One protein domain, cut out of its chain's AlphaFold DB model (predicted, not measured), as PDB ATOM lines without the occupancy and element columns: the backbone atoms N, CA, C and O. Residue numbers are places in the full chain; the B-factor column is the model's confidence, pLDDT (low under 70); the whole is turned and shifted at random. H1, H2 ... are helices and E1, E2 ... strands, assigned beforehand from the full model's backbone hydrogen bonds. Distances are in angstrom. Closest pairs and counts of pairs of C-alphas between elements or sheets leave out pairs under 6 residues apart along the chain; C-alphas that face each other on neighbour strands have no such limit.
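What this domain is: This is residues 25 to 192 of the 234 residues of an uncharacterized protein of SAR86 cluster bacterium (UniProt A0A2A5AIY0). A twisted sheet of four strands, E7 E6 E5 E8, has the helix H3 lying along one face and the short helix H2 on the opposite face; its edge strand E8 runs on into E9 of a smaller sheet, E1 E2 E9. The small hairpin of E3 and E4 and the short helix H4 lie far out from the middle, and four long loops, residues 48 to 60, 92 to 111, 117 to 139 and 171 to 183, hold no named element. The printed part has 168 residues, with four named helices and nine named strands in the order E1 E2 H1 H2 E3 E4 H3 H4 E5 E6 E7 E8 E9; the four-stranded sheet is mixed, the other two antiparallel. The class is mixed, helices and strands, with 73 residues, under half, in named elements. The whole is compact, with a radius of gyration of the C-alphas of 15.1 A and spans of 41 by 33 by 30 A.

How they stand to each other: E1, residues 25 to 27, and E2, residues 30 to 33, form a hairpin, with N 25 and O 32 2.7 A apart. E9, residues 188 to 191, is antiparallel to E2, with N 31 and O 190 2.8 A apart. H2, residues 43 to 47, lies over E5, residues 140 to 151, at a height over the sheet of 8.7 A; the closest C-alphas are those of Tyr 43 and Leu 146, 6.9 A. E3, residues 61 to 63, and E4, residues 69 to 71, form a hairpin, with N 62 and O 70 2.9 A apart. H3, residues 80 to 91, is on the face opposite H2, over E6, residues 154 to 163, at a height of 9.7 A, and runs along the strands, at 1 degree to E6 on the local plane. H4, residues 112 to 116, only just touches H3, with 3 pairs of C-alphas within 8 A and residue 91 of H3 alone; Thr 91 and Trp 113 have the closest C-alphas, 6.4 A. It only grazes the sheet. E5, E6 and E7, residues 166 to 170, form a meander, each strand the antiparallel neighbour of the one before, with N 145 and O 158 2.9 A and N 161 and O 168 2.8 A apart. E8, residues 184 to 186, is parallel to E5, with N 185 and O 144 2.9 A apart. H1, residues 35 to 38, stands only just at the sheet's level, at a height of 3.9 A; its Thr 38 and Gly 185 of E8 have the closest C-alphas, 4.6 A. In H2 and H3 every O i to N i+4 pair is within hydrogen-bond range; H4 has 0 of 1, and 1 of 2 O i to N i+3 pairs; H1 is too short for an O i to N i+4 pair.

Where its parts are: E1 begins at C-alpha 25, (-52.589, -56.912, -4.646). H3 measures 16.0 A, E5 27.1 A, E6 26.0 A and E7 13.2 A from first to last C-alpha. E5 bends by 94 degrees at residue 148, and E6 by 56 degrees at residue 160. E9 ends at C-alpha 191, (-62.978, -52.039, -4.525).

The domain as a whole: The C-alphas farthest apart are those of Ala 67 and Ser 112, 43.4 A. The printed part has no cut. The links H2 to E3, H3 to H4, H4 to E5 and E7 to E8 are long. Mean pLDDT of the printed part is 77.9; residues 102 to 129, 131 to 140, 163 to 167 and 174 to 177 are under 70.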
ATOM      1  N   VAL A  25     -52.997 -56.413  -5.947       85.88
ATOM      2  CA  VAL A  25     -52.589 -56.912  -4.646       85.88
ATOM      3  C   VAL A  25     -53.711 -56.629  -3.650       85.88
ATOM      4  O   VAL A  25     -54.038 -55.461  -3.426       85.88
ATOM      5  N   PRO A  26     -54.352 -57.667  -3.088       88.38
ATOM      6  CA  PRO A  26     -55.448 -57.483  -2.147       88.38
ATOM      7  C   PRO A  26     -54.915 -56.979  -0.798       88.38
ATOM      8  O   PRO A  26     -54.201 -57.697  -0.102       88.38
ATOM      9  N   ILE A  27     -55.274 -55.750  -0.425       86.94
ATOM     10  CA  ILE A  27     -54.883 -55.086   0.828       86.94
ATOM     11  C   ILE A  27     -56.092 -54.310   1.343       86.94
ATOM     12  O   ILE A  27     -56.681 -53.523   0.604       86.94
ATOM     13  N   ASP A  28     -56.470 -54.553   2.597       88.06
ATOM     14  CA  ASP A  28     -57.570 -53.859   3.281       88.06
ATOM     15  C   ASP A  28     -58.885 -53.788   2.473       88.06
ATOM     16  O   ASP A  28     -59.484 -52.738   2.253       88.06
ATOM     17  N   GLY A  29     -59.316 -54.926   1.919       88.69
ATOM     18  CA  GLY A  29     -60.554 -54.984   1.131       88.69
ATOM     19  C   GLY A  29     -60.498 -54.220  -0.201       88.69
ATOM     20  O   GLY A  29     -61.538 -53.993  -0.832       88.69
ATOM     21  N   ARG A  30     -59.307 -53.864  -0.680       93.50
ATOM     22  CA  ARG A  30     -59.071 -53.237  -1.984       93.50
ATOM     23  C   ARG A  30     -58.047 -54.048  -2.770       93.50
ATOM     24  O   ARG A  30     -57.123 -54.611  -2.200       93.50
ATOM     25  N   ASN A  31     -58.202 -54.100  -4.086       93.19
ATOM     26  CA  ASN A  31     -57.225 -54.707  -4.984       93.19
ATOM     27  C   ASN A  31     -56.361 -53.589  -5.571       93.19
ATOM     28  O   ASN A  31     -56.818 -52.870  -6.457       93.19
ATOM     29  N   TRP A  32     -55.147 -53.412  -5.060       93.50
ATOM     30  CA  TRP A  32     -54.244 -52.331  -5.456       93.50
ATOM     31  C   TRP A  32     -53.412 -52.712  -6.672       93.50
ATOM     32  O   TRP A  32     -52.798 -53.773  -6.688       93.50
ATOM     33  N   MET A  33     -53.362 -51.854  -7.685       92.12
ATOM     34  CA  MET A  33     -52.472 -52.064  -8.824       92.12
ATOM     35  C   MET A  33     -51.018 -51.919  -8.375       92.12
ATOM     36  O   MET A  33     -50.706 -51.037  -7.570       92.12
ATOM     37  N   GLN A  34     -50.116 -52.726  -8.932       88.56
ATOM     38  CA  GLN A  34     -48.690 -52.473  -8.758       88.56
ATOM     39  C   GLN A  34     -48.311 -51.106  -9.338       88.56
ATOM     40  O   GLN A  34     -48.551 -50.800 -10.507       88.56
ATOM     41  N   VAL A  35     -47.668 -50.280  -8.516       88.06
ATOM     42  CA  VAL A  35     -47.265 -48.917  -8.894       88.06
ATOM     43  C   VAL A  35     -46.279 -48.940 -10.072       88.06
ATOM     44  O   VAL A  35     -46.316 -48.067 -10.938       88.06
ATOM     45  N   SER A  36     -45.432 -49.970 -10.162       83.88
ATOM     46  CA  SER A  36     -44.484 -50.162 -11.267       83.88
ATOM     47  C   SER A  36     -45.147 -50.357 -12.633       83.88
ATOM     48  O   SER A  36     -44.548 -49.993 -13.643       83.88
ATOM     49  N   ASP A  37     -46.382 -50.861 -12.679       86.00
ATOM     50  CA  ASP A  37     -47.098 -51.119 -13.938       86.00
ATOM     51  C   ASP A  37     -47.619 -49.828 -14.586       86.00
ATOM     52  O   ASP A  37     -48.031 -49.812 -15.746       86.00
ATOM     53  N   THR A  38     -47.583 -48.721 -13.843       90.06
ATOM     54  CA  THR A  38     -48.162 -47.435 -14.241       90.06
ATOM     55  C   THR A  38     -47.162 -46.290 -14.208       90.06
ATOM     56  O   THR A  38     -47.521 -45.119 -14.063       90.06
ATOM     57  N   VAL A  39     -45.882 -46.603 -14.388       88.38
ATOM     58  CA  VAL A  39     -44.837 -45.588 -14.525       88.38
ATOM     59  C   VAL A  39     -44.972 -44.796 -15.827       88.38
ATOM     60  O   VAL A  39     -45.592 -45.230 -16.802       88.38
ATOM     61  N   ASN A  40     -44.339 -43.624 -15.871       87.81
ATOM     62  CA  ASN A  40     -44.320 -42.720 -17.027       87.81
ATOM     63  C   ASN A  40     -45.668 -42.070 -17.391       87.81
ATOM     64  O   ASN A  40     -45.746 -41.401 -18.424       87.81
ATOM     65  N   PHE A  41     -46.698 -42.193 -16.554       91.25
ATOM     66  CA  PHE A  41     -47.933 -41.416 -16.679       91.25
ATOM     67  C   PHE A  41     -47.806 -40.062 -15.968       91.25
ATOM     68  O   PHE A  41     -47.053 -39.904 -15.006       91.25
ATOM     69  N   THR A  42     -48.522 -39.060 -16.472       91.50
ATOM     70  CA  THR A  42     -48.670 -37.747 -15.826       91.50
ATOM     71  C   THR A  42     -50.039 -37.631 -15.173       91.50
ATOM     72  O   THR A  42     -50.978 -38.313 -15.584       91.50
ATOM     73  N   TYR A  43     -50.177 -36.712 -14.218       92.88
ATOM     74  CA  TYR A  43     -51.476 -36.373 -13.637       92.88
ATOM     75  C   TYR A  43     -52.490 -36.007 -14.730       92.88
ATOM     76  O   TYR A  43     -53.599 -36.533 -14.749       92.88
ATOM     77  N   ASN A  44     -52.092 -35.178 -15.703       92.94
ATOM     78  CA  ASN A  44     -52.980 -34.781 -16.796       92.94
ATOM     79  C   ASN A  44     -53.400 -35.956 -17.687       92.94
ATOM     80  O   ASN A  44     -54.534 -35.958 -18.153       92.94
ATOM     81  N   ASN A  45     -52.545 -36.968 -17.894       93.12
ATOM     82  CA  ASN A  45     -52.949 -38.155 -18.662       93.12
ATOM     83  C   ASN A  45     -54.171 -38.846 -18.048       93.12
ATOM     84  O   ASN A  45     -54.959 -39.428 -18.789       93.12
ATOM     85  N   LEU A  46     -54.327 -38.773 -16.725       94.12
ATOM     86  CA  LEU A  46     -55.469 -39.333 -16.014       94.12
ATOM     87  C   LEU A  46     -56.613 -38.327 -15.916       94.12
ATOM     88  O   LEU A  46     -57.728 -38.639 -16.325       94.12
ATOM     89  N   ALA A  47     -56.319 -37.124 -15.417       94.06
ATOM     90  CA  ALA A  47     -57.308 -36.105 -15.077       94.06
ATOM     91  C   ALA A  47     -58.088 -35.566 -16.281       94.06
ATOM     92  O   ALA A  47     -59.262 -35.230 -16.148       94.06
ATOM     93  N   THR A  48     -57.452 -35.463 -17.453       92.06
ATOM     94  CA  THR A  48     -58.143 -35.101 -18.705       92.06
ATOM     95  C   THR A  48     -58.470 -36.322 -19.564       92.06
ATOM     96  O   THR A  48     -58.944 -36.166 -20.688       92.06
ATOM     97  N   GLY A  49     -58.123 -37.517 -19.086       91.56
ATOM     98  CA  GLY A  49     -58.248 -38.780 -19.799       91.56
ATOM     99  C   GLY A  49     -59.334 -39.656 -19.175       91.56
ATOM    100  O   GLY A  49     -60.489 -39.237 -19.135       91.56
ATOM    101  N   PRO A  50     -59.007 -40.883 -18.729       96.19
ATOM    102  CA  PRO A  50     -60.022 -41.848 -18.322       96.19
ATOM    103  C   PRO A  50     -60.570 -41.648 -16.907       96.19
ATOM    104  O   PRO A  50     -61.529 -42.333 -16.575       96.19
ATOM    105  N   CYS A  51     -59.987 -40.795 -16.061       97.75
ATOM    106  CA  CYS A  51     -60.335 -40.743 -14.639       97.75
ATOM    107  C   CYS A  51     -60.989 -39.418 -14.241       97.75
ATOM    108  O   CYS A  51     -60.472 -38.337 -14.521       97.75
ATOM    109  N   ASP A  52     -62.095 -39.509 -13.507       97.25
ATOM    110  CA  ASP A  52     -62.743 -38.365 -12.877       97.25
ATOM    111  C   ASP A  52     -61.977 -37.959 -11.607       97.25
ATOM    112  O   ASP A  52     -61.811 -38.748 -10.680       97.25
ATOM    113  N   VAL A  53     -61.497 -36.715 -11.541       95.88
ATOM    114  CA  VAL A  53     -60.670 -36.235 -10.414       95.88
ATOM    115  C   VAL A  53     -61.441 -36.102  -9.093       95.88
ATOM    116  O   VAL A  53     -60.840 -36.123  -8.016       95.88
ATOM    117  N   VAL A  54     -62.770 -35.978  -9.145       95.31
ATOM    118  CA  VAL A  54     -63.616 -35.748  -7.963       95.31
ATOM    119  C   VAL A  54     -63.915 -37.062  -7.250       95.31
ATOM    120  O   VAL A  54     -63.801 -37.153  -6.027       95.31
ATOM    121  N   THR A  55     -64.270 -38.084  -8.016       96.31
ATOM    122  CA  THR A  55     -64.669 -39.411  -7.532       96.31
ATOM    123  C   THR A  55     -63.521 -40.416  -7.567       96.31
ATOM    124  O   THR A  55     -63.556 -41.407  -6.844       96.31
ATOM    125  N   GLY A  56     -62.512 -40.174  -8.402       97.31
ATOM    126  CA  GLY A  56     -61.451 -41.122  -8.725       97.31
ATOM    127  C   GLY A  56     -61.871 -42.204  -9.718       97.31
ATOM    128  O   GLY A  56     -61.014 -42.963 -10.153       97.31
ATOM    129  N   ALA A  57     -63.148 -42.310 -10.092       97.56
ATOM    130  CA  ALA A  57     -63.615 -43.385 -10.960       97.56
ATOM    131  C   ALA A  57     -62.986 -43.281 -12.357       97.56
ATOM    132  O   ALA A  57     -63.049 -42.229 -12.996       97.56
ATOM    133  N   CYS A  58     -62.409 -44.385 -12.832       97.44
ATOM    134  CA  CYS A  58     -61.794 -44.468 -14.146       97.44
ATOM    135  C   CYS A  58     -62.642 -45.305 -15.117       97.44
ATOM    136  O   CYS A  58     -63.098 -46.414 -14.812       97.44
ATOM    137  N   SER A  59     -62.829 -44.774 -16.323       96.31
ATOM    138  CA  SER A  59     -63.475 -45.429 -17.456       96.31
ATOM    139  C   SER A  59     -62.684 -45.152 -18.733       96.31
ATOM    140  O   SER A  59     -62.633 -44.014 -19.203       96.31
ATOM    141  N   GLY A  60     -62.092 -46.196 -19.314       95.06
ATOM    142  CA  GLY A  60     -61.354 -46.124 -20.571       95.06
ATOM    143  C   GLY A  60     -59.839 -46.253 -20.425       95.06
ATOM    144  O   GLY A  60     -59.308 -46.675 -19.401       95.06
ATOM    145  N   VAL A  61     -59.142 -45.895 -21.502       95.50
ATOM    146  CA  VAL A  61     -57.706 -46.139 -21.673       95.50
ATOM    147  C   VAL A  61     -56.905 -44.871 -21.379       95.50
ATOM    148  O   VAL A  61     -57.161 -43.824 -21.973       95.50
ATOM    149  N   ALA A  62     -55.907 -44.972 -20.501       94.00
ATOM    150  CA  ALA A  62     -54.870 -43.955 -20.354       94.00
ATOM    151  C   ALA A  62     -53.718 -44.273 -21.309       94.00
ATOM    152  O   ALA A  62     -53.288 -45.423 -21.398       94.00
ATOM    153  N   SER A  63     -53.160 -43.251 -21.955       92.88
ATOM    154  CA  SER A  63     -51.931 -43.369 -22.744       92.88
ATOM    155  C   SER A  63     -50.866 -42.425 -22.207       92.88
ATOM    156  O   SER A  63     -51.154 -41.270 -21.880       92.88
ATOM    157  N   ASN A  64     -49.629 -42.907 -22.130       87.31
ATOM    158  CA  ASN A  64     -48.484 -42.094 -21.742       87.31
ATOM    159  C   ASN A  64     -47.678 -41.597 -22.957       87.31
ATOM    160  O   ASN A  64     -47.923 -41.967 -24.105       87.31
ATOM    161  N   HIS A  65     -46.681 -40.749 -22.696       81.00
ATOM    162  CA  HIS A  65     -45.814 -40.165 -23.727       81.00
ATOM    163  C   HIS A  65     -44.904 -41.182 -24.444       81.00
ATOM    164  O   HIS A  65     -44.342 -40.867 -25.488       81.00
ATOM    165  N   LEU A  66     -44.777 -42.399 -23.904       85.12
ATOM    166  CA  LEU A  66     -44.055 -43.519 -24.512       85.12
ATOM    167  C   LEU A  66     -44.979 -44.409 -25.359       85.12
ATOM    168  O   LEU A  66     -44.611 -45.534 -25.688       85.12
ATOM    169  N   ALA A  67     -46.191 -43.935 -25.680       83.12
ATOM    170  CA  ALA A  67     -47.226 -44.676 -26.403       83.12
ATOM    171  C   ALA A  67     -47.636 -46.003 -25.731       83.12
ATOM    172  O   ALA A  67     -48.207 -46.883 -26.376       83.12
ATOM    173  N   THR A  68     -47.373 -46.147 -24.429       88.00
ATOM    174  CA  THR A  68     -47.923 -47.246 -23.635       88.00
ATOM    175  C   THR A  68     -49.347 -46.885 -23.248       88.00
ATOM    176  O   THR A  68     -49.601 -45.765 -22.799       88.00
ATOM    177  N   SER A  69     -50.258 -47.838 -23.412       92.06
ATOM    178  CA  SER A  69     -51.673 -47.673 -23.098       92.06
ATOM    179  C   SER A  69     -52.113 -48.714 -22.078       92.06
ATOM    180  O   SER A  69     -51.741 -49.880 -22.195       92.06
ATOM    181  N   ILE A  70     -52.918 -48.293 -21.106       92.81
ATOM    182  CA  ILE A  70     -53.495 -49.153 -20.071       92.81
ATOM    183  C   ILE A  70     -54.995 -48.886 -19.962       92.81
ATOM    184  O   ILE A  70     -55.420 -47.732 -19.902       92.81
ATOM    185  N   ASP A  71     -55.801 -49.946 -19.969       93.94
ATOM    186  CA  ASP A  71     -57.236 -49.844 -19.701       93.94
ATOM    187  C   ASP A  71     -57.463 -49.740 -18.190       93.94
ATOM    188  O   ASP A  71     -57.172 -50.672 -17.437       93.94
ATOM    189  N   LEU A  72     -57.957 -48.584 -17.754       95.44
ATOM    190  CA  LEU A  72     -58.248 -48.272 -16.357       95.44
ATOM    191  C   LEU A  72     -59.738 -48.425 -16.033       95.44
ATOM    192  O   LEU A  72     -60.184 -47.999 -14.971       95.44
ATOM    193  N   THR A  73     -60.528 -49.041 -16.912       95.38
ATOM    194  CA  THR A  73     -61.956 -49.248 -16.665       95.38
ATOM    195  C   THR A  73     -62.194 -50.048 -15.383       95.38
ATOM    196  O   THR A  73     -61.696 -51.161 -15.216       95.38
ATOM    197  N   GLY A  74     -62.982 -49.472 -14.472       93.31
ATOM    198  CA  GLY A  74     -63.323 -50.086 -13.186       93.31
ATOM    199  C   GLY A  74     -62.271 -49.889 -12.092       93.31
ATOM    200  O   GLY A  74     -62.471 -50.365 -10.975       93.31
ATOM    201  N   TRP A  75     -61.172 -49.193 -12.386       96.38
ATOM    202  CA  TRP A  75     -60.226 -48.727 -11.378       96.38
ATOM    203  C   TRP A  75     -60.688 -47.414 -10.749       96.38
ATOM    204  O   TRP A  75     -61.457 -46.648 -11.332       96.38
ATOM    205  N   VAL A  76     -60.190 -47.162  -9.546       97.56
ATOM    206  CA  VAL A  76     -60.327 -45.904  -8.826       97.56
ATOM    207  C   VAL A  76     -58.934 -45.325  -8.625       97.56
ATOM    208  O   VAL A  76     -58.063 -45.963  -8.031       97.56
ATOM    209  N   TRP A  77     -58.717 -44.115  -9.129       97.44
ATOM    210  CA  TRP A  77     -57.540 -43.317  -8.833       97.44
ATOM    211  C   TRP A  77     -57.620 -42.835  -7.387       97.44
ATOM    212  O   TRP A  77     -58.531 -42.096  -7.008       97.44
ATOM    213  N   ALA A  78     -56.691 -43.306  -6.565       97.12
ATOM    214  CA  ALA A  78     -56.693 -43.071  -5.135       97.12
ATOM    215  C   ALA A  78     -56.539 -41.581  -4.812       97.12
ATOM    216  O   ALA A  78     -55.748 -40.864  -5.436       97.12
ATOM    217  N   SER A  79     -57.293 -41.121  -3.818       95.69
ATOM    218  CA  SER A  79     -57.032 -39.855  -3.133       95.69
ATOM    219  C   SER A  79     -55.874 -39.993  -2.146       95.69
ATOM    220  O   SER A  79     -55.428 -41.095  -1.833       95.69
ATOM    221  N   SER A  80     -55.415 -38.871  -1.605       92.88
ATOM    222  CA  SER A  80     -54.405 -38.865  -0.542       92.88
ATOM    223  C   SER A  80     -54.926 -39.567   0.710       92.88
ATOM    224  O   SER A  80     -54.175 -40.307   1.326       92.88
ATOM    225  N   SER A  81     -56.215 -39.432   1.043       94.12
ATOM    226  CA  SER A  81     -56.817 -40.195   2.145       94.12
ATOM    227  C   SER A  81     -56.795 -41.702   1.899       94.12
ATOM    228  O   SER A  81     -56.432 -42.443   2.798       94.12
ATOM    229  N   ASP A  82     -57.078 -42.164   0.676       95.94
ATOM    230  CA  ASP A  82     -57.013 -43.602   0.371       95.94
ATOM    231  C   ASP A  82     -55.586 -44.160   0.520       95.94
ATOM    232  O   ASP A  82     -55.401 -45.310   0.915       95.94
ATOM    233  N   VAL A  83     -54.570 -43.359   0.179       93.25
ATOM    234  CA  VAL A  83     -53.161 -43.751   0.332       93.25
ATOM    235  C   VAL A  83     -52.700 -43.656   1.788       93.25
ATOM    236  O   VAL A  83     -51.895 -44.482   2.208       93.25
ATOM    237  N   ALA A  84     -53.225 -42.709   2.571       91.38
ATOM    238  CA  ALA A  84     -53.012 -42.671   4.018       91.38
ATOM    239  C   ALA A  84     -53.541 -43.943   4.684       91.38
ATOM    240  O   ALA A  84     -52.766 -44.605   5.367       91.38
ATOM    241  N   ASP A  85     -54.782 -44.342   4.392       92.81
ATOM    242  CA  ASP A  85     -55.368 -45.584   4.917       92.81
ATOM    243  C   ASP A  85     -54.511 -46.808   4.541       92.81
ATOM    244  O   ASP A  85     -54.202 -47.655   5.383       92.81
ATOM    245  N   LEU A  86     -54.059 -46.881   3.280       91.44
ATOM    246  CA  LEU A  86     -53.147 -47.930   2.818       91.44
ATOM    247  C   LEU A  86     -51.847 -47.944   3.628       91.44
ATOM    248  O   LEU A  86     -51.381 -49.009   4.029       91.44
ATOM    249  N   PHE A  87     -51.234 -46.781   3.838       87.56
ATOM    250  CA  PHE A  87     -49.971 -46.697   4.559       87.56
ATOM    251  C   PHE A  87     -50.167 -47.037   6.035       87.56
ATOM    252  O   PHE A  87     -49.362 -47.782   6.576       87.56
ATOM    253  N   GLU A  88     -51.242 -46.599   6.683       87.00
ATOM    254  CA  GLU A  88     -51.566 -46.981   8.068       87.00
ATOM    255  C   GLU A  88     -51.731 -48.492   8.197       87.00
ATOM    256  O   GLU A  88     -51.129 -49.100   9.082       87.00
ATOM    257  N   TYR A  89     -52.443 -49.117   7.255       87.12
ATOM    258  CA  TYR A  89     -52.592 -50.569   7.214       87.12
ATOM    259  C   TYR A  89     -51.244 -51.287   7.055       87.12
ATOM    260  O   TYR A  89     -50.952 -52.226   7.794       87.12
ATOM    261  N   LEU A  90     -50.414 -50.851   6.101       81.94
ATOM    262  CA  LEU A  90     -49.118 -51.481   5.823       81.94
ATOM    263  C   LEU A  90     -48.115 -51.310   6.968       81.94
ATOM    264  O   LEU A  90     -47.250 -52.159   7.157       81.94
ATOM    265  N   THR A  91     -48.216 -50.209   7.708       75.69
ATOM    266  CA  THR A  91     -47.225 -49.815   8.719       75.69
ATOM    267  C   THR A  91     -47.650 -50.117  10.145       75.69
ATOM    268  O   THR A  91     -46.829 -50.041  11.055       75.69
ATOM    269  N   GLY A  92     -48.934 -50.404  10.365       78.94
ATOM    270  CA  GLY A  92     -49.516 -50.456  11.702       78.94
ATOM    271  C   GLY A  92     -49.539 -49.096  12.408       78.94
ATOM    272  O   GLY A  92     -49.757 -49.051  13.622       78.94
ATOM    273  N   ALA A  93     -49.299 -47.992  11.689       79.69
ATOM    274  CA  ALA A  93     -49.392 -46.658  12.260       79.69
ATOM    275  C   ALA A  93     -50.830 -46.381  12.744       79.69
ATOM    276  O   ALA A  93     -51.794 -46.841  12.125       79.69
ATOM    277  N   PRO A  94     -51.011 -45.632  13.848       83.25
ATOM    278  CA  PRO A  94     -52.337 -45.225  14.298       83.25
ATOM    279  C   PRO A  94     -53.113 -44.474  13.213       83.25
ATOM    280  O   PRO A  94     -52.529 -43.722  12.436       83.25
ATOM    281  N   ALA A  95     -54.438 -44.615  13.216       87.56
ATOM    282  CA  ALA A  95     -55.284 -43.901  12.267       87.56
ATOM    283  C   ALA A  95     -55.121 -42.374  12.376       87.56
ATOM    284  O   ALA A  95     -55.145 -41.820  13.482       87.56
ATOM    285  N   GLY A  96     -54.991 -41.696  11.236       84.38
ATOM    286  CA  GLY A  96     -54.741 -40.257  11.142       84.38
ATOM    287  C   GLY A  96     -53.279 -39.849  11.353       84.38
ATOM    288  O   GLY A  96     -53.019 -38.672  11.608       84.38
ATOM    289  N   THR A  97     -52.329 -40.788  11.274       83.69
ATOM    290  CA  THR A  97     -50.893 -40.475  11.406       83.69
ATOM    291  C   THR A  97     -50.389 -39.675  10.207       83.69
ATOM    292  O   THR A  97     -49.577 -38.762  10.368       83.69
ATOM    293  N   PHE A  98     -50.868 -39.993   9.002       82.69
ATOM    294  CA  PHE A  98     -50.434 -39.302   7.792       82.69
ATOM    295  C   PHE A  98     -51.280 -38.054   7.541       82.69
ATOM    296  O   PHE A  98     -52.481 -38.127   7.284       82.69
ATOM    297  N   ASP A  99     -50.636 -36.889   7.569       79.25
ATOM    298  CA  ASP A  99     -51.276 -35.629   7.198       79.25
ATOM    299  C   ASP A  99     -51.415 -35.531   5.672       79.25
ATOM    300  O   ASP A  99     -50.474 -35.220   4.946       79.25
ATOM    301  N   VAL A 100     -52.632 -35.777   5.190       81.94
ATOM    302  CA  VAL A 100     -53.003 -35.735   3.767       81.94
ATOM    303  C   VAL A 100     -52.903 -34.343   3.131       81.94
ATOM    304  O   VAL A 100     -53.013 -34.230   1.912       81.94
ATOM    305  N   ASN A 101     -52.703 -33.293   3.935       76.19
ATOM    306  CA  ASN A 101     -52.539 -31.908   3.492       76.19
ATOM    307  C   ASN A 101     -51.158 -31.337   3.858       76.19
ATOM    308  O   ASN A 101     -50.957 -30.119   3.767       76.19
ATOM    309  N   ALA A 102     -50.222 -32.185   4.296       65.00
ATOM    310  CA  ALA A 102     -48.934 -31.750   4.807       65.00
ATOM    311  C   ALA A 102     -48.163 -30.926   3.774       65.00
ATOM    312  O   ALA A 102     -47.613 -31.421   2.800       65.00
ATOM    313  N   THR A 103     -48.018 -29.633   4.040       58.25
ATOM    314  CA  THR A 103     -47.108 -28.784   3.253       58.25
ATOM    315  C   THR A 103     -45.641 -29.007   3.610       58.25
ATOM    316  O   THR A 103     -44.760 -28.581   2.869       58.25
ATOM    317  N   ASN A 104     -45.377 -29.684   4.732       52.84
ATOM    318  CA  ASN A 104     -44.050 -30.000   5.240       52.84
ATOM    319  C   ASN A 104     -44.026 -31.445   5.741       52.84
ATOM    320  O   ASN A 104     -44.918 -31.847   6.477       52.84
ATOM    321  N   TYR A 105     -42.990 -32.198   5.369       54.38
ATOM    322  CA  TYR A 105     -42.791 -33.606   5.722       54.38
ATOM    323  C   TYR A 105     -42.934 -33.875   7.237       54.38
ATOM    324  O   TYR A 105     -42.027 -33.495   7.986       54.38
ATOM    325  N   PRO A 106     -43.959 -34.606   7.717       46.53
ATOM    326  CA  PRO A 106     -43.894 -35.239   9.025       46.53
ATOM    327  C   PRO A 106     -43.059 -36.513   8.869       46.53
ATOM    328  O   PRO A 106     -43.559 -37.624   8.767       46.53
ATOM    329  N   GLY A 107     -41.749 -36.337   8.741       43.81
ATOM    330  CA  GLY A 107     -40.791 -37.429   8.803       43.81
ATOM    331  C   GLY A 107     -39.975 -37.267  10.066       43.81
ATOM    332  O   GLY A 107     -38.833 -36.817   9.987       43.81
ATOM    333  N   ALA A 108     -40.531 -37.592  11.231       41.38
ATOM    334  CA  ALA A 108     -39.668 -37.836  12.374       41.38
ATOM    335  C   ALA A 108     -39.046 -39.222  12.171       41.38
ATOM    336  O   ALA A 108     -39.618 -40.251  12.516       41.38
ATOM    337  N   ALA A 109     -37.860 -39.253  11.561       43.47
ATOM    338  CA  ALA A 109     -36.977 -40.398  11.721       43.47
ATOM    339  C   ALA A 109     -36.843 -40.666  13.234       43.47
ATOM    340  O   ALA A 109     -36.321 -39.815  13.954       43.47
ATOM    341  N   GLY A 110     -37.357 -41.802  13.716       47.00
ATOM    342  CA  GLY A 110     -37.322 -42.159  15.138       47.00
ATOM    343  C   GLY A 110     -38.653 -42.577  15.765       47.00
ATOM    344  O   GLY A 110     -38.626 -43.064  16.895       47.00
ATOM    345  N   ASP A 111     -39.787 -42.452  15.071       51.62
ATOM    346  CA  ASP A 111     -41.039 -43.025  15.576       51.62
ATOM    347  C   ASP A 111     -41.027 -44.557  15.457       51.62
ATOM    348  O   ASP A 111     -40.544 -45.113  14.469       51.62
ATOM    349  N   SER A 112     -41.545 -45.259  16.472       53.97
ATOM    350  CA  SER A 112     -41.422 -46.722  16.591       53.97
ATOM    351  C   SER A 112     -42.063 -47.489  15.434       53.97
ATOM    352  O   SER A 112     -41.534 -48.514  15.027       53.97
ATOM    353  N   TRP A 113     -43.154 -46.968  14.866       52.66
ATOM    354  CA  TRP A 113     -43.793 -47.546  13.680       52.66
ATOM    355  C   TRP A 113     -42.934 -47.352  12.421       52.66
ATOM    356  O   TRP A 113     -42.932 -48.214  11.552       52.66
ATOM    357  N   GLY A 114     -42.128 -46.283  12.362       48.81
ATOM    358  CA  GLY A 114     -41.169 -45.966  11.295       48.81
ATOM    359  C   GLY A 114     -40.176 -47.091  10.985       48.81
ATOM    360  O   GLY A 114     -39.817 -47.296   9.825       48.81
ATOM    361  N   ALA A 115     -39.736 -47.814  12.020       47.88
ATOM    362  CA  ALA A 115     -38.800 -48.932  11.900       47.88
ATOM    363  C   ALA A 115     -39.463 -50.201  11.332       47.88
ATOM    364  O   ALA A 115     -38.819 -50.923  10.574       47.88
ATOM    365  N   ASP A 116     -40.746 -50.420  11.637       46.06
ATOM    366  CA  ASP A 116     -41.520 -51.585  11.190       46.06
ATOM    367  C   ASP A 116     -42.063 -51.419   9.753       46.06
ATOM    368  O   ASP A 116     -42.282 -52.408   9.059       46.06
ATOM    369  N   VAL A 117     -42.216 -50.173   9.267       46.22
ATOM    370  CA  VAL A 117     -42.735 -49.800   7.921       46.22
ATOM    371  C   VAL A 117     -42.000 -50.500   6.768       46.22
ATOM    372  O   VAL A 117     -42.530 -50.585   5.661       46.22
ATOM    373  N   ILE A 118     -40.754 -50.926   6.983       48.44
ATOM    374  CA  ILE A 118     -39.752 -51.116   5.925       48.44
ATOM    375  C   ILE A 118     -38.893 -52.378   6.157       48.44
ATOM    376  O   ILE A 118     -37.794 -52.539   5.634       48.44
ATOM    377  N   ASP A 119     -39.414 -53.347   6.900       43.03
ATOM    378  CA  ASP A 119     -38.901 -54.718   6.860       43.03
ATOM    379  C   ASP A 119     -39.524 -55.469   5.661       43.03
ATOM    380  O   ASP A 119     -40.304 -56.407   5.804       43.03
ATOM    381  N   ILE A 120     -39.239 -54.998   4.443       41.19
ATOM    382  CA  ILE A 120     -39.549 -55.751   3.212       41.19
ATOM    383  C   ILE A 120     -38.382 -56.703   2.876       41.19
ATOM    384  O   ILE A 120     -38.588 -57.733   2.239       41.19
ATOM    385  N   ASP A 121     -37.176 -56.413   3.384       37.69
ATOM    386  CA  ASP A 121     -35.952 -57.189   3.132       37.69
ATOM    387  C   ASP A 121     -35.498 -58.082   4.309       37.69
ATOM    388  O   ASP A 121     -34.645 -58.952   4.121       37.69
ATOM    389  N   SER A 122     -36.034 -57.913   5.524       36.72
ATOM    390  CA  SER A 122     -35.590 -58.632   6.741       36.72
ATOM    391  C   SER A 122     -36.439 -59.883   7.061       36.72
ATOM    392  O   SER A 122     -36.191 -60.572   8.054       36.72
ATOM    393  N   GLY A 123     -37.365 -60.274   6.177       33.91
ATOM    394  CA  GLY A 123     -38.105 -61.539   6.271       33.91
ATOM    395  C   GLY A 123     -39.570 -61.420   6.704       33.91
ATOM    396  O   GLY A 123     -40.191 -62.448   6.992       33.91
ATOM    397  N   GLY A 124     -40.142 -60.210   6.723       40.03
ATOM    398  CA  GLY A 124     -41.596 -60.022   6.727       40.03
ATOM    399  C   GLY A 124     -42.255 -60.559   5.439       40.03
ATOM    400  O   GLY A 124     -41.594 -60.671   4.405       40.03
ATOM    401  N   PRO A 125     -43.545 -60.949   5.461       39.81
ATOM    402  CA  PRO A 125     -44.240 -61.365   4.248       39.81
ATOM    403  C   PRO A 125     -44.384 -60.165   3.303       39.81
ATOM    404  O   PRO A 125     -45.204 -59.283   3.549       39.81
ATOM    405  N   ASP A 126     -43.600 -60.139   2.222       50.72
ATOM    406  CA  ASP A 126     -43.786 -59.206   1.108       50.72
ATOM    407  C   ASP A 126     -45.247 -59.276   0.648       50.72
ATOM    408  O   ASP A 126     -45.724 -60.310   0.172       50.72
ATOM    409  N   ALA A 127     -45.978 -58.172   0.820       52.66
ATOM    410  CA  ALA A 127     -47.361 -58.075   0.375       52.66
ATOM    411  C   ALA A 127     -47.472 -58.181  -1.159       52.66
ATOM    412  O   ALA A 127     -48.571 -58.351  -1.675       52.66
ATOM    413  N   GLY A 128     -46.362 -58.076  -1.899       57.53
ATOM    414  CA  GLY A 128     -46.303 -58.166  -3.357       57.53
ATOM    415  C   GLY A 128     -46.701 -56.871  -4.066       57.53
ATOM    416  O   GLY A 128     -46.667 -56.813  -5.294       57.53
ATOM    417  N   LEU A 129     -47.057 -55.815  -3.317       67.19
ATOM    418  CA  LEU A 129     -47.427 -54.495  -3.856       67.19
ATOM    419  C   LEU A 129     -46.249 -53.793  -4.543       67.19
ATOM    420  O   LEU A 129     -46.434 -52.924  -5.397       67.19
ATOM    421  N   PHE A 130     -45.036 -54.186  -4.166       70.06
ATOM    422  CA  PHE A 130     -43.798 -53.479  -4.453       70.06
ATOM    423  C   PHE A 130     -42.779 -54.333  -5.209       70.06
ATOM    424  O   PHE A 130     -41.599 -53.981  -5.233       70.06
ATOM    425  N   ALA A 131     -43.237 -55.422  -5.838       57.41
ATOM    426  CA  ALA A 131     -42.429 -56.380  -6.587       57.41
ATOM    427  C   ALA A 131     -41.844 -55.773  -7.874       57.41
ATOM    428  O   ALA A 131     -42.083 -56.243  -8.982       57.41
ATOM    429  N   ALA A 132     -41.053 -54.716  -7.761       51.06
ATOM    430  CA  ALA A 132     -40.191 -54.310  -8.840       51.06
ATOM    431  C   ALA A 132     -38.905 -55.139  -8.723       51.06
ATOM    432  O   ALA A 132     -38.359 -55.355  -7.650       51.06
ATOM    433  N   SER A 133     -38.361 -55.559  -9.851       47.34
ATOM    434  CA  SER A 133     -36.966 -55.984  -9.981       47.34
ATOM    435  C   SER A 133     -36.154 -54.916 -10.730       47.34
ATOM    436  O   SER A 133     -35.145 -55.224 -11.355       47.34
ATOM    437  N   GLY A 134     -36.615 -53.655 -10.728       43.38
ATOM    438  CA  GLY A 134     -36.099 -52.608 -11.624       43.38
ATOM    439  C   GLY A 134     -36.122 -51.163 -11.112       43.38
ATOM    440  O   GLY A 134     -35.772 -50.272 -11.877       43.38
ATOM    441  N   ILE A 135     -36.501 -50.908  -9.853       48.72
ATOM    442  CA  ILE A 135     -36.516 -49.551  -9.255       48.72
ATOM    443  C   ILE A 135     -35.338 -49.345  -8.264       48.72
ATOM    444  O   ILE A 135     -35.153 -48.266  -7.713       48.72
ATOM    445  N   PHE A 136     -34.479 -50.353  -8.073       53.69
ATOM    446  CA  PHE A 136     -33.561 -50.447  -6.928       53.69
ATOM    447  C   PHE A 136     -32.117 -50.106  -7.285       53.69
ATOM    448  O   PHE A 136     -31.578 -50.571  -8.290       53.69
ATOM    449  N   SER A 137     -31.462 -49.378  -6.383       48.38
ATOM    450  CA  SER A 137     -30.018 -49.495  -6.177       48.38
ATOM    451  C   SER A 137     -29.810 -50.126  -4.802       48.38
ATOM    452  O   SER A 137     -30.621 -49.921  -3.910       48.38
ATOM    453  N   SER A 138     -28.769 -50.936  -4.651       55.47
ATOM    454  CA  SER A 138     -28.614 -52.028  -3.675       55.47
ATOM    455  C   SER A 138     -28.792 -51.746  -2.168       55.47
ATOM    456  O   SER A 138     -28.555 -52.665  -1.399       55.47
ATOM    457  N   ASN A 139     -29.175 -50.545  -1.724       57.25
ATOM    458  CA  ASN A 139     -29.500 -50.228  -0.321       57.25
ATOM    459  C   ASN A 139     -30.630 -49.188  -0.154       57.25
ATOM    460  O   ASN A 139     -30.975 -48.852   0.978       57.25
ATOM    461  N   ASP A 140     -31.177 -48.667  -1.256       64.00
ATOM    462  CA  ASP A 140     -32.203 -47.630  -1.235       64.00
ATOM    463  C   ASP A 140     -33.390 -48.093  -2.078       64.00
ATOM    464  O   ASP A 140     -33.238 -48.384  -3.271       64.00
ATOM    465  N   TYR A 141     -34.581 -48.110  -1.486       70.12
ATOM    466  CA  TYR A 141     -35.809 -48.266  -2.253       70.12
ATOM    467  C   TYR A 141     -36.641 -47.002  -2.192       70.12
ATOM    468  O   TYR A 141     -36.705 -46.306  -1.177       70.12
ATOM    469  N   TRP A 142     -37.314 -46.713  -3.301       72.94
ATOM    470  CA  TRP A 142     -38.195 -45.567  -3.410       72.94
ATOM    471  C   TRP A 142     -39.373 -45.909  -4.309       72.94
ATOM    472  O   TRP A 142     -39.201 -46.193  -5.491       72.94
ATOM    473  N   ILE A 143     -40.574 -45.861  -3.742       78.88
ATOM    474  CA  ILE A 143     -41.821 -46.114  -4.456       78.88
ATOM    475  C   ILE A 143     -42.664 -44.868  -4.329       78.88
ATOM    476  O   ILE A 143     -43.082 -44.503  -3.232       78.88
ATOM    477  N   ALA A 144     -42.881 -44.197  -5.453       84.94
ATOM    478  CA  ALA A 144     -43.703 -43.007  -5.526       84.94
ATOM    479  C   ALA A 144     -44.885 -43.250  -6.459       84.94
ATOM    480  O   ALA A 144     -44.730 -43.841  -7.528       84.94
ATOM    481  N   GLY A 145     -46.046 -42.731  -6.084       89.50
ATOM    482  CA  GLY A 145     -47.230 -42.749  -6.929       89.50
ATOM    483  C   GLY A 145     -47.965 -41.418  -6.885       89.50
ATOM    484  O   GLY A 145     -47.951 -40.713  -5.870       89.50
ATOM    485  N   LEU A 146     -48.588 -41.064  -8.005       91.75
ATOM    486  CA  LEU A 146     -49.486 -39.917  -8.088       91.75
ATOM    487  C   LEU A 146     -50.856 -40.284  -7.515       91.75
ATOM    488  O   LEU A 146     -51.423 -41.323  -7.871       91.75
ATOM    489  N   THR A 147     -51.400 -39.406  -6.677       93.94
ATOM    490  CA  THR A 147     -52.807 -39.459  -6.256       93.94
ATOM    491  C   THR A 147     -53.627 -38.480  -7.100       93.94
ATOM    492  O   THR A 147     -53.071 -37.641  -7.816       93.94
ATOM    493  N   ARG A 148     -54.958 -38.577  -7.036       94.81
ATOM    494  CA  ARG A 148     -55.851 -37.605  -7.690       94.81
ATOM    495  C   ARG A 148     -55.965 -36.275  -6.939       94.81
ATOM    496  O   ARG A 148     -56.645 -35.369  -7.411       94.81
ATOM    497  N   THR A 149     -55.385 -36.168  -5.747       91.94
ATOM    498  CA  THR A 149     -55.494 -34.960  -4.929       91.94
ATOM    499  C   THR A 149     -54.600 -33.861  -5.489       91.94
ATOM    500  O   THR A 149     -53.469 -34.103  -5.910       91.94
ATOM    501  N   ILE A 150     -55.103 -32.630  -5.437       87.75
ATOM    502  CA  ILE A 150     -54.319 -31.420  -5.675       87.75
ATOM    503  C   ILE A 150     -54.113 -30.728  -4.330       87.75
ATOM    504  O   ILE A 150     -55.084 -30.439  -3.629       87.75
ATOM    505  N   ILE A 151     -52.863 -30.429  -3.989       79.44
ATOM    506  CA  ILE A 151     -52.483 -29.753  -2.746       79.44
ATOM    507  C   ILE A 151     -51.853 -28.421  -3.127       79.44
ATOM    508  O   ILE A 151     -50.847 -28.374  -3.826       79.44
ATOM    509  N   ASN A 152     -52.471 -27.319  -2.696       81.06
ATOM    510  CA  ASN A 152     -52.045 -25.949  -3.018       81.06
ATOM    511  C   ASN A 152     -51.907 -25.648  -4.523       81.06
ATOM    512  O   ASN A 152     -51.114 -24.801  -4.918       81.06
ATOM    513  N   GLY A 153     -52.706 -26.310  -5.362       81.00
ATOM    514  CA  GLY A 153     -52.658 -26.142  -6.818       81.00
ATOM    515  C   GLY A 153     -51.650 -27.051  -7.526       81.00
ATOM    516  O   GLY A 153     -51.660 -27.090  -8.755       81.00
ATOM    517  N   ASP A 154     -50.859 -27.823  -6.779       81.81
ATOM    518  CA  ASP A 154     -49.898 -28.785  -7.311       81.81
ATOM    519  C   ASP A 154     -50.378 -30.231  -7.143       81.81
ATOM    520  O   ASP A 154     -51.221 -30.547  -6.301       81.81
ATOM    521  N   THR A 155     -49.851 -31.131  -7.976       81.69
ATOM    522  CA  THR A 155     -50.222 -32.553  -7.926       81.69
ATOM    523  C   THR A 155     -49.618 -33.211  -6.689       81.69
ATOM    524  O   THR A 155     -48.471 -32.929  -6.342       81.69
ATOM    525  N   ASP A 156     -50.364 -34.094  -6.027       82.75
ATOM    526  CA  ASP A 156     -49.840 -34.853  -4.894       82.75
ATOM    527  C   ASP A 156     -49.040 -36.083  -5.353       82.75
ATOM    528  O   ASP A 156     -49.459 -36.864  -6.217       82.75
ATOM    529  N   ARG A 157     -47.878 -36.274  -4.724       83.62
ATOM    530  CA  ARG A 157     -47.050 -37.472  -4.863       83.62
ATOM    531  C   ARG A 157     -46.784 -38.107  -3.503       83.62
ATOM    532  O   ARG A 157     -45.847 -37.726  -2.799       83.62
ATOM    533  N   SER A 158     -47.533 -39.159  -3.208       87.19
ATOM    534  CA  SER A 158     -47.328 -39.979  -2.015       87.19
ATOM    535  C   SER A 158     -46.264 -41.052  -2.273       87.19
ATOM    536  O   SER A 158     -46.194 -41.609  -3.376       87.19
ATOM    537  N   TYR A 159     -45.402 -41.327  -1.291       83.31
ATOM    538  CA  TYR A 159     -44.298 -42.272  -1.453       83.31
ATOM    539  C   TYR A 159     -43.904 -42.989  -0.160       83.31
ATOM    540  O   TYR A 159     -44.078 -42.462   0.935       83.31
ATOM    541  N   ILE A 160     -43.270 -44.151  -0.317       80.31
ATOM    542  CA  ILE A 160     -42.507 -44.839   0.730       80.31
ATOM    543  C   ILE A 160     -41.062 -44.961   0.242       80.31
ATOM    544  O   ILE A 160     -40.813 -45.244  -0.934       80.31
ATOM    545  N   ARG A 161     -40.095 -44.708   1.122       75.88
ATOM    546  CA  ARG A 161     -38.672 -44.909   0.832       75.88
ATOM    547  C   ARG A 161     -37.926 -45.489   2.026       75.88
ATOM    548  O   ARG A 161     -38.215 -45.111   3.162       75.88
ATOM    549  N   SER A 162     -36.912 -46.286   1.726       72.06
ATOM    550  CA  SER A 162     -35.846 -46.679   2.643       72.06
ATOM    551  C   SER A 162     -34.524 -46.206   2.085       72.06
ATOM    552  O   SER A 162     -34.278 -46.386   0.894       72.06
ATOM    553  N   SER A 163     -33.685 -45.594   2.910       69.44
ATOM    554  CA  SER A 163     -32.316 -45.271   2.530       69.44
ATOM    555  C   SER A 163     -31.416 -45.168   3.749       69.44
ATOM    556  O   SER A 163     -31.761 -44.507   4.728       69.44
ATOM    557  N   GLY A 164     -30.253 -45.819   3.695       68.88
ATOM    558  CA  GLY A 164     -29.220 -45.688   4.729       68.88
ATOM    559  C   GLY A 164     -29.687 -46.037   6.149       68.88
ATOM    560  O   GLY A 164     -29.250 -45.396   7.100       68.88
ATOM    561  N   GLY A 165     -30.594 -47.011   6.296       68.25
ATOM    562  CA  GLY A 165     -31.183 -47.393   7.589       68.25
ATOM    563  C   GLY A 165     -32.303 -46.468   8.078       68.25
ATOM    564  O   GLY A 165     -32.744 -46.589   9.220       68.25
ATOM    565  N   HIS A 166     -32.763 -45.543   7.234       66.44
ATOM    566  CA  HIS A 166     -33.895 -44.672   7.512       66.44
ATOM    567  C   HIS A 166     -35.070 -44.984   6.608       66.44
ATOM    568  O   HIS A 166     -34.934 -45.103   5.392       66.44
ATOM    569  N   SER A 167     -36.239 -44.985   7.223       69.88
ATOM    570  CA  SER A 167     -37.494 -45.353   6.606       69.88
ATOM    571  C   SER A 167     -38.466 -44.196   6.699       69.88
ATOM    572  O   SER A 167     -38.569 -43.554   7.744       69.88
ATOM    573  N   SER A 168     -39.155 -43.880   5.607       73.62
ATOM    574  CA  SER A 168     -40.161 -42.817   5.618       73.62
ATOM    575  C   SER A 168     -41.285 -43.102   4.639       73.62
ATOM    576  O   SER A 168     -41.023 -43.422   3.478       73.62
ATOM    577  N   ALA A 169     -42.512 -42.893   5.097       78.25
ATOM    578  CA  ALA A 169     -43.716 -42.860   4.288       78.25
ATOM    579  C   ALA A 169     -44.308 -41.448   4.347       78.25
ATOM    580  O   ALA A 169     -44.298 -40.807   5.397       78.25
ATOM    581  N   VAL A 170     -44.757 -40.937   3.206       80.31
ATOM    582  CA  VAL A 170     -45.275 -39.576   3.065       80.31
ATOM    583  C   VAL A 170     -46.517 -39.614   2.201       80.31
ATOM    584  O   VAL A 170     -46.492 -40.146   1.090       80.31
ATOM    585  N   VAL A 171     -47.569 -38.984   2.705       84.38
ATOM    586  CA  VAL A 171     -48.796 -38.696   1.972       84.38
ATOM    587  C   VAL A 171     -48.933 -37.187   1.868       84.38
ATOM    588  O   VAL A 171     -48.554 -36.475   2.792       84.38
ATOM    589  N   GLY A 172     -49.440 -36.698   0.741       72.44
ATOM    590  CA  GLY A 172     -49.763 -35.286   0.596       72.44
ATOM    591  C   GLY A 172     -48.561 -34.380   0.317       72.44
ATOM    592  O   GLY A 172     -48.409 -33.350   0.951       72.44
ATOM    593  N   ASN A 173     -47.698 -34.733  -0.636       73.44
ATOM    594  CA  ASN A 173     -46.545 -33.920  -1.024       73.44
ATOM    595  C   ASN A 173     -46.890 -32.985  -2.203       73.44
ATOM    596  O   ASN A 173     -46.975 -33.478  -3.335       73.44
ATOM    597  N   PRO A 174     -46.982 -31.651  -2.003       64.12
ATOM    598  CA  PRO A 174     -47.283 -30.689  -3.070       64.12
ATOM    599  C   PRO A 174     -46.149 -30.532  -4.101       64.12
ATOM    600  O   PRO A 174     -46.229 -29.713  -5.003       64.12
ATOM    601  N   HIS A 175     -45.070 -31.313  -4.010       65.44
ATOM    602  CA  HIS A 175     -44.024 -31.368  -5.033       65.44
ATOM    603  C   HIS A 175     -44.238 -32.487  -6.060       65.44
ATOM    604  O   HIS A 175     -43.276 -32.947  -6.692       65.44
ATOM    605  N   GLY A 176     -45.468 -32.978  -6.230       60.19
ATOM    606  CA  GLY A 176     -45.787 -33.784  -7.397       60.19
ATOM    607  C   GLY A 176     -45.656 -32.907  -8.637       60.19
ATOM    608  O   GLY A 176     -46.356 -31.915  -8.823       60.19
ATOM    609  N   PHE A 177     -44.716 -33.272  -9.497       65.31
ATOM    610  CA  PHE A 177     -44.618 -32.679 -10.816       65.31
ATOM    611  C   PHE A 177     -45.622 -33.385 -11.723       65.31
ATOM    612  O   PHE A 177     -45.634 -34.615 -11.777       65.31
ATOM    613  N   ASN A 178     -46.371 -32.628 -12.525       77.75
ATOM    614  CA  ASN A 178     -47.117 -33.157 -13.669       77.75
ATOM    615  C   ASN A 178     -46.148 -33.552 -14.806       77.75
ATOM    616  O   ASN A 178     -46.187 -33.041 -15.922       77.75
ATOM    617  N   THR A 179     -45.180 -34.405 -14.485       77.69
ATOM    618  CA  THR A 179     -44.098 -34.836 -15.362       77.69
ATOM    619  C   THR A 179     -43.955 -36.333 -15.218       77.69
ATOM    620  O   THR A 179     -43.832 -36.852 -14.110       77.69
ATOM    621  N   ALA A 180     -43.952 -37.016 -16.355       80.62
ATOM    622  CA  ALA A 180     -43.806 -38.451 -16.410       80.62
ATOM    623  C   ALA A 180     -42.419 -38.846 -15.902       80.62
ATOM    624  O   ALA A 180     -41.410 -38.258 -16.303       80.62
ATOM    625  N   ARG A 181     -42.366 -39.834 -15.011       81.19
ATOM    626  CA  ARG A 181     -41.119 -40.337 -14.433       81.19
ATOM    627  C   ARG A 181     -41.123 -41.856 -14.455       81.19
ATOM    628  O   ARG A 181     -42.143 -42.480 -14.182       81.19
ATOM    629  N   SER A 182     -39.957 -42.437 -14.711       78.88
ATOM    630  CA  SER A 182     -39.757 -43.890 -14.723       78.88
ATOM    631  C   SER A 182     -39.848 -44.539 -13.339       78.88
ATOM    632  O   SER A 182     -39.951 -45.754 -13.250       78.88
ATOM    633  N   HIS A 183     -39.814 -43.737 -12.273       75.81
ATOM    634  CA  HIS A 183     -39.883 -44.166 -10.871       75.81
ATOM    635  C   HIS A 183     -41.131 -43.643 -10.143       75.81
ATOM    636  O   HIS A 183     -41.213 -43.744  -8.921       75.81
ATOM    637  N   THR A 184     -42.080 -43.038 -10.867       82.75
ATOM    638  CA  THR A 184     -43.355 -42.596 -10.293       82.75
ATOM    639  C   THR A 184     -44.487 -43.267 -11.050       82.75
ATOM    640  O   THR A 184     -44.649 -43.012 -12.244       82.75
ATOM    641  N   GLY A 185     -45.248 -44.107 -10.356       89.56
ATOM    642  CA  GLY A 185     -46.450 -44.737 -10.887       89.56
ATOM    643  C   GLY A 185     -47.732 -44.019 -10.479       89.56
ATOM    644  O   GLY A 185     -47.739 -42.820 -10.186       89.56
ATOM    645  N   LEU A 186     -48.822 -44.777 -10.426       92.44
ATOM    646  CA  LEU A 186     -50.151 -44.316 -10.037       92.44
ATOM    647  C   LEU A 186     -50.646 -45.133  -8.842       92.44
ATOM    648  O   LEU A 186     -50.483 -46.352  -8.805       92.44
ATOM    649  N   TRP A 187     -51.300 -44.470  -7.890       95.12
ATOM    650  CA  TRP A 187     -52.034 -45.164  -6.835       95.12
ATOM    651  C   TRP A 187     -53.439 -45.488  -7.340       95.12
ATOM    652  O   TRP A 187     -54.307 -44.619  -7.397       95.12
ATOM    653  N   LEU A 188     -53.651 -46.734  -7.758       96.19
ATOM    654  CA  LEU A 188     -54.920 -47.216  -8.299       96.19
ATOM    655  C   LEU A 188     -55.387 -48.420  -7.495       96.19
ATOM    656  O   LEU A 188     -54.599 -49.316  -7.193       96.19
ATOM    657  N   TYR A 189     -56.679 -48.473  -7.202       96.50
ATOM    658  CA  TYR A 189     -57.287 -49.651  -6.601       96.50
ATOM    659  C   TYR A 189     -58.628 -49.971  -7.247       96.50
ATOM    660  O   TYR A 189     -59.297 -49.104  -7.803       96.50
ATOM    661  N   GLN A 190     -59.042 -51.226  -7.156       95.31
ATOM    662  CA  GLN A 190     -60.436 -51.609  -7.338       95.31
ATOM    663  C   GLN A 190     -61.019 -51.908  -5.960       95.31
ATOM    664  O   GLN A 190     -60.340 -52.546  -5.146       95.31
ATOM    665  N   PRO A 191     -62.260 -51.487  -5.662       89.19
ATOM    666  CA  PRO A 191     -62.978 -52.039  -4.525       89.19
ATOM    667  C   PRO A 191     -62.959 -53.555  -4.687       89.19
ATOM    668  O   PRO A 191     -63.377 -54.062  -5.734       89.19
ATOM    669  N   SER A 192     -62.422 -54.288  -3.711       80.94
ATOM    670  CA  SER A 192     -62.498 -55.733  -3.832       80.94
ATOM    671  C   SER A 192     -63.972 -56.091  -3.686       80.94
ATOM    672  O   SER A 192     -64.608 -55.841  -2.660       80.94
TER     673      SER A 192